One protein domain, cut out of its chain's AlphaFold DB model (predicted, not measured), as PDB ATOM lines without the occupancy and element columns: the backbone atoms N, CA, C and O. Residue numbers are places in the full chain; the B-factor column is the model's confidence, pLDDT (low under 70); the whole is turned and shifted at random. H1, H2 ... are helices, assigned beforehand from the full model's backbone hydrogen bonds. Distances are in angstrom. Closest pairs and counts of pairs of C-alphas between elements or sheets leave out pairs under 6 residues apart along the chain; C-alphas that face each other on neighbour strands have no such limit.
ATOM      1  N   ARG A  18     593.045 436.782 374.088       70.12
ATOM      2  CA  ARG A  18     591.914 436.605 375.025       70.12
ATOM      3  C   ARG A  18     591.447 435.153 375.091       70.12
ATOM      4  O   ARG A  18     591.361 434.608 376.180       70.12
ATOM      5  N   ASP A  19     591.267 434.516 373.936       71.94
ATOM      6  CA  ASP A  19     590.785 433.132 373.849       71.94
ATOM      7  C   ASP A  19     591.743 432.143 374.526       71.94
ATOM      8  O   ASP A  19     591.311 431.187 375.167       71.94
ATOM      9  N   ILE A  20     593.053 432.394 374.422       73.31
ATOM     10  CA  ILE A  20     594.088 431.588 375.081       73.31
ATOM     11  C   ILE A  20     594.029 431.792 376.597       73.31
ATOM     12  O   ILE A  20     594.025 430.820 377.344       73.31
ATOM     13  N   ILE A  21     593.938 433.042 377.062       71.00
ATOM     14  CA  ILE A  21     593.838 433.354 378.496       71.00
ATOM     15  C   ILE A  21     592.578 432.718 379.101       71.00
ATOM     16  O   ILE A  21     592.660 432.112 380.166       71.00
ATOM     17  N   ASP A  22     591.441 432.793 378.410       71.94
ATOM     18  CA  ASP A  22     590.179 432.201 378.865       71.94
ATOM     19  C   ASP A  22     590.241 430.663 378.895       71.94
ATOM     20  O   ASP A  22     589.750 430.041 379.843       71.94
ATOM     21  N   CYS A  23     590.896 430.034 377.911       67.62
ATOM     22  CA  CYS A  23     591.135 428.587 377.902       67.62
ATOM     23  C   CYS A  23     592.035 428.141 379.064       67.62
ATOM     24  O   CYS A  23     591.743 427.144 379.729       67.62
ATOM     25  N   GLU A  24     593.125 428.862 379.327       63.91
ATOM     26  CA  GLU A  24     594.047 428.535 380.416       63.91
ATOM     27  C   GLU A  24     593.429 428.797 381.802       63.91
ATOM     28  O   GLU A  24     593.654 428.005 382.720       63.91
ATOM     29  N   LEU A  25     592.588 429.829 381.956       65.50
ATOM     30  CA  LEU A  25     591.810 430.057 383.183       65.50
ATOM     31  C   LEU A  25     590.860 428.889 383.475       65.50
ATOM     32  O   LEU A  25     590.802 428.423 384.610       65.50
ATOM     33  N   GLN A  26     590.178 428.355 382.457       62.06
ATOM     34  CA  GLN A  26     589.313 427.182 382.627       62.06
ATOM     35  C   GLN A  26     590.088 425.925 383.041       62.06
ATOM     36  O   GLN A  26     589.567 425.128 383.819       62.06
ATOM     37  N   ARG A  27     591.330 425.750 382.563       58.78
ATOM     38  CA  ARG A  27     592.191 424.597 382.893       58.78
ATOM     39  C   ARG A  27     592.647 424.574 384.348       58.78
ATOM     40  O   ARG A  27     592.775 423.489 384.915       58.78
ATOM     41  N   GLY A  28     592.869 425.739 384.959       56.06
ATOM     42  CA  GLY A  28     593.242 425.845 386.374       56.06
ATOM     43  C   GLY A  28     592.196 425.234 387.313       56.06
ATOM     44  O   GLY A  28     592.553 424.565 388.281       56.06
ATOM     45  N   ASP A  29     590.916 425.368 386.959       53.59
ATOM     46  CA  ASP A  29     589.787 424.803 387.706       53.59
ATOM     47  C   ASP A  29     589.554 423.303 387.418       53.59
ATOM     48  O   ASP A  29     588.721 422.656 388.061       53.59
ATOM     49  N   GLU A  30     590.253 422.708 386.440       52.84
ATOM     50  CA  GLU A  30     590.070 421.300 386.054       52.84
ATOM     51  C   GLU A  30     590.961 420.307 386.797       52.84
ATOM     52  O   GLU A  30     590.660 419.111 386.792       52.84
ATOM     53  N   ALA A  31     592.019 420.766 387.469       55.91
ATOM     54  CA  ALA A  31     592.941 419.890 388.200       55.91
ATOM     55  C   ALA A  31     592.236 419.051 389.292       55.91
ATOM     56  O   ALA A  31     592.675 417.948 389.619       55.91
ATOM     57  N   ASP A  32     591.091 419.529 389.785       56.88
ATOM     58  CA  ASP A  32     590.264 418.856 390.792       56.88
ATOM     59  C   ASP A  32     589.166 417.954 390.205       56.88
ATOM     60  O   ASP A  32     588.469 417.261 390.944       56.88
ATOM     61  N   LYS A  33     589.018 417.885 388.875       60.22
ATOM     62  CA  LYS A  33     587.914 417.150 388.231       60.22
ATOM     63  C   LYS A  33     588.127 415.638 388.146       60.22
ATOM     64  O   LYS A  33     587.156 414.916 387.927       60.22
ATOM     65  N   VAL A  34     589.350 415.136 388.349       63.25
ATOM     66  CA  VAL A  34     589.645 413.684 388.310       63.25
ATOM     67  C   VAL A  34     588.851 412.929 389.383       63.25
ATOM     68  O   VAL A  34     588.333 411.843 389.131       63.25
ATOM     69  N   ASP A  35     588.674 413.559 390.544       63.56
ATOM     70  CA  ASP A  35     587.915 413.046 391.689       63.56
ATOM     71  C   ASP A  35     586.401 412.941 391.419       63.56
ATOM     72  O   ASP A  35     585.676 412.269 392.154       63.56
ATOM     73  N   HIS A  36     585.917 413.590 390.357       67.62
ATOM     74  CA  HIS A  36     584.507 413.637 389.967       67.62
ATOM     75  C   HIS A  36     584.193 412.792 388.725       67.62
ATOM     76  O   HIS A  36     583.062 412.812 388.233       67.62
ATOM     77  N   LEU A  37     585.166 412.027 388.218       75.94
ATOM     78  CA  LEU A  37     584.951 411.146 387.075       75.94
ATOM     79  C   LEU A  37     584.123 409.907 387.465       75.94
ATOM     80  O   LEU A  37     584.348 409.300 388.519       75.94
ATOM     81  N   PRO A  38     583.178 409.476 386.612       74.50
ATOM     82  CA  PRO A  38     582.343 408.315 386.894       74.50
ATOM     83  C   PRO A  38     583.201 407.051 387.047       74.50
ATOM     84  O   PRO A  38     584.011 406.720 386.185       74.50
ATOM     85  N   GLY A  39     583.014 406.330 388.155       78.38
ATOM     86  CA  GLY A  39     583.763 405.106 388.469       78.38
ATOM     87  C   GLY A  39     585.066 405.325 389.245       78.38
ATOM     88  O   GLY A  39     585.648 404.347 389.717       78.38
ATOM     89  N   VAL A  40     585.494 406.575 389.450       74.88
ATOM     90  CA  VAL A  40     586.619 406.899 390.335       74.88
ATOM     91  C   VAL A  40     586.128 406.917 391.782       74.88
ATOM     92  O   VAL A  40     585.189 407.626 392.138       74.88
ATOM     93  N   LYS A  41     586.745 406.095 392.637       71.62
ATOM     94  CA  LYS A  41     586.484 406.099 394.081       71.62
ATOM     95  C   LYS A  41     587.460 407.052 394.752       71.62
ATOM     96  O   LYS A  41     588.640 406.735 394.871       71.62
ATOM     97  N   VAL A  42     586.954 408.183 395.223       68.00
ATOM     98  CA  VAL A  42     587.703 409.069 396.116       68.00
ATOM     99  C   VAL A  42     587.799 408.458 397.509       68.00
ATOM    100  O   VAL A  42     586.813 407.954 398.055       68.00
ATOM    101  N   SER A  43     588.998 408.482 398.092       70.00
ATOM    102  CA  SER A  43     589.161 408.155 399.505       70.00
ATOM    103  C   SER A  43     588.499 409.259 400.335       70.00
ATOM    104  O   SER A  43     588.627 410.439 400.030       70.00
ATOM    105  N   GLY A  44     587.787 408.903 401.407       73.00
ATOM    106  CA  GLY A  44     587.166 409.888 402.309       73.00
ATOM    107  C   GLY A  44     588.170 410.704 403.136       73.00
ATOM    108  O   GLY A  44     587.783 411.345 404.110       73.00
ATOM    109  N   GLN A  45     589.463 410.632 402.814       76.12
ATOM    110  CA  GLN A  45     590.499 411.372 403.515       76.12
ATOM    111  C   GLN A  45     590.532 412.810 402.985       76.12
ATOM    112  O   GLN A  45     590.556 413.009 401.771       76.12
ATOM    113  N   PRO A  46     590.546 413.821 403.867       69.94
ATOM    114  CA  PRO A  46     590.666 415.200 403.432       69.94
ATOM    115  C   PRO A  46     592.015 415.414 402.739       69.94
ATOM    116  O   PRO A  46     593.056 414.973 403.234       69.94
ATOM    117  N   ARG A  47     591.987 416.124 401.610       71.38
ATOM    118  CA  ARG A  47     593.189 416.602 400.919       71.38
ATOM    119  C   ARG A  47     593.972 417.567 401.822       71.38
ATOM    120  O   ARG A  47     593.385 418.318 402.599       71.38
ATOM    121  N   GLY A  48     595.297 417.574 401.703       74.31
ATOM    122  CA  GLY A  48     596.186 418.449 402.481       74.31
ATOM    123  C   GLY A  48     596.720 417.815 403.771       74.31
ATOM    124  O   GLY A  48     597.151 418.527 404.690       74.31
ATOM    125  N   GLY A  49     596.700 416.482 403.849       79.62
ATOM    126  CA  GLY A  49     597.279 415.722 404.951       79.62
ATOM    127  C   GLY A  49     598.806 415.841 405.018       79.62
ATOM    128  O   GLY A  49     599.451 416.473 404.184       79.62
ATOM    129  N   ALA A  50     599.417 415.210 406.024       80.94
ATOM    130  CA  ALA A  50     600.874 415.244 406.200       80.94
ATOM    131  C   ALA A  50     601.638 414.743 404.956       80.94
ATOM    132  O   ALA A  50     602.664 415.316 404.600       80.94
ATOM    133  N   VAL A  51     601.106 413.720 404.278       79.00
ATOM    134  CA  VAL A  51     601.677 413.161 403.043       79.00
ATOM    135  C   VAL A  51     601.587 414.159 401.886       79.00
ATOM    136  O   VAL A  51     602.588 414.387 401.212       79.00
ATOM    137  N   ASP A  52     600.438 414.812 401.700       81.50
ATOM    138  CA  ASP A  52     600.240 415.805 400.632       81.50
ATOM    139  C   ASP A  52     601.157 417.017 400.817       81.50
ATOM    140  O   ASP A  52     601.754 417.513 399.862       81.50
ATOM    141  N   ARG A  53     601.325 417.466 402.068       83.00
ATOM    142  CA  ARG A  53     602.250 418.555 402.404       83.00
ATOM    143  C   ARG A  53     603.702 418.174 402.128       83.00
ATOM    144  O   ARG A  53     604.417 418.962 401.521       83.00
ATOM    145  N   ALA A  54     604.114 416.967 402.517       81.44
ATOM    146  CA  ALA A  54     605.464 416.473 402.256       81.44
ATOM    147  C   ALA A  54     605.744 416.314 400.753       81.44
ATOM    148  O   ALA A  54     606.854 416.587 400.299       81.44
ATOM    149  N   ARG A  55     604.744 415.894 399.968       84.75
ATOM    150  CA  ARG A  55     604.852 415.826 398.508       84.75
ATOM    151  C   ARG A  55     605.042 417.216 397.898       84.75
ATOM    152  O   ARG A  55     605.986 417.409 397.141       84.75
ATOM    153  N   LYS A  56     604.204 418.183 398.284       82.25
ATOM    154  CA  LYS A  56     604.283 419.569 397.799       82.25
ATOM    155  C   LYS A  56     605.619 420.239 398.143       82.25
ATOM    156  O   LYS A  56     606.138 421.029 397.365       82.25
ATOM    157  N   GLU A  57     606.188 419.919 399.305       83.56
ATOM    158  CA  GLU A  57     607.506 420.415 399.714       83.56
ATOM    159  C   GLU A  57     608.643 419.862 398.840       83.56
ATOM    160  O   GLU A  57     609.583 420.593 398.536       83.56
ATOM    161  N   ARG A  58     608.552 418.598 398.404       79.56
ATOM    162  CA  ARG A  58     609.529 418.003 397.478       79.56
ATOM    163  C   ARG A  58     609.436 418.605 396.083       79.56
ATOM    164  O   ARG A  58     610.460 419.026 395.569       79.56
ATOM    165  N   GLU A  59     608.227 418.712 395.532       80.88
ATOM    166  CA  GLU A  59     608.004 419.338 394.219       80.88
ATOM    167  C   GLU A  59     608.577 420.767 394.191       80.88
ATOM    168  O   GLU A  59     609.323 421.108 393.283       80.88
ATOM    169  N   ARG A  60     608.369 421.558 395.256       78.38
ATOM    170  CA  ARG A  60     608.952 422.906 395.373       78.38
ATOM    171  C   ARG A  60     610.486 422.924 395.420       78.38
ATOM    172  O   ARG A  60     611.078 423.896 394.974       78.38
ATOM    173  N   ARG A  61     611.130 421.906 396.003       77.44
ATOM    174  CA  ARG A  61     612.599 421.805 396.054       77.44
ATOM    175  C   ARG A  61     613.186 421.405 394.699       77.44
ATOM    176  O   ARG A  61     614.286 421.831 394.389       77.44
ATOM    177  N   ASP A  62     612.482 420.578 393.933       68.56
ATOM    178  CA  ASP A  62     612.938 420.134 392.611       68.56
ATOM    179  C   ASP A  62     612.782 421.236 391.537       68.56
ATOM    180  O   ASP A  62     613.389 421.152 390.470       68.56
ATOM    181  N   GLU A  63     611.982 422.270 391.819       69.44
ATOM    182  CA  GLU A  63     611.783 423.461 390.978       69.44
ATOM    183  C   GLU A  63     612.792 424.604 391.246       69.44
ATOM    184  O   GLU A  63     612.772 425.602 390.520       69.44
ATOM    185  N   GLU A  64     613.657 424.478 392.264       57.91
ATOM    186  CA  GLU A  64     614.657 425.479 392.697       57.91
ATOM    187  C   GLU A  64     616.087 425.099 392.270       57.91
ATOM    188  O   GLU A  64     616.809 425.996 391.771       57.91
TER     189      GLU A  64
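Overview. This is residues 18 to 64 of the 64 residues of an uncharacterized protein of Bradyrhizobium yuanmingense (UniProt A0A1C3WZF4). An open, flat V with an empty middle: H1 and the short H2 make one arm, the unnamed residues 37 to 49 make the turn, and H3 makes the other arm. The printed part has 47 residues with three named helices, H1, H2 and H3 in that order, and no named strand; its class is all helix. It is only just extended, close to loose, with a radius of gyration of the C-alphas of 14.7 A and spans of 39 by 37 by 13 A.

Along the chain. H1, residues 18 to 28, begins with C-alpha 18 at (591.914, 436.605, 375.025) and is 15.7 A long. H2, residues 33 to 36, is 5.2 A long. H3, residues 50 to 62, is 18.8 A long and ends with C-alpha 62 at (612.938, 420.134, 392.611).

Arrangement. H1, H2 and H3 are apart from one another. In H1 and H3 every O i to N i+4 pair is within hydrogen-bond range; H2 is too short for such a pair.

Size, cuts and confidence. The C-alphas of Arg 18 and Ala 50 are the two farthest apart, 38.8 A. The printed part has no cut. The link from H1 to H2 is tight; that from H2 to H3, 13 residues, is long. Mean pLDDT of the printed part is 70.9, with residues 23 to 36, 42, 46 and 62 to 64 under 70.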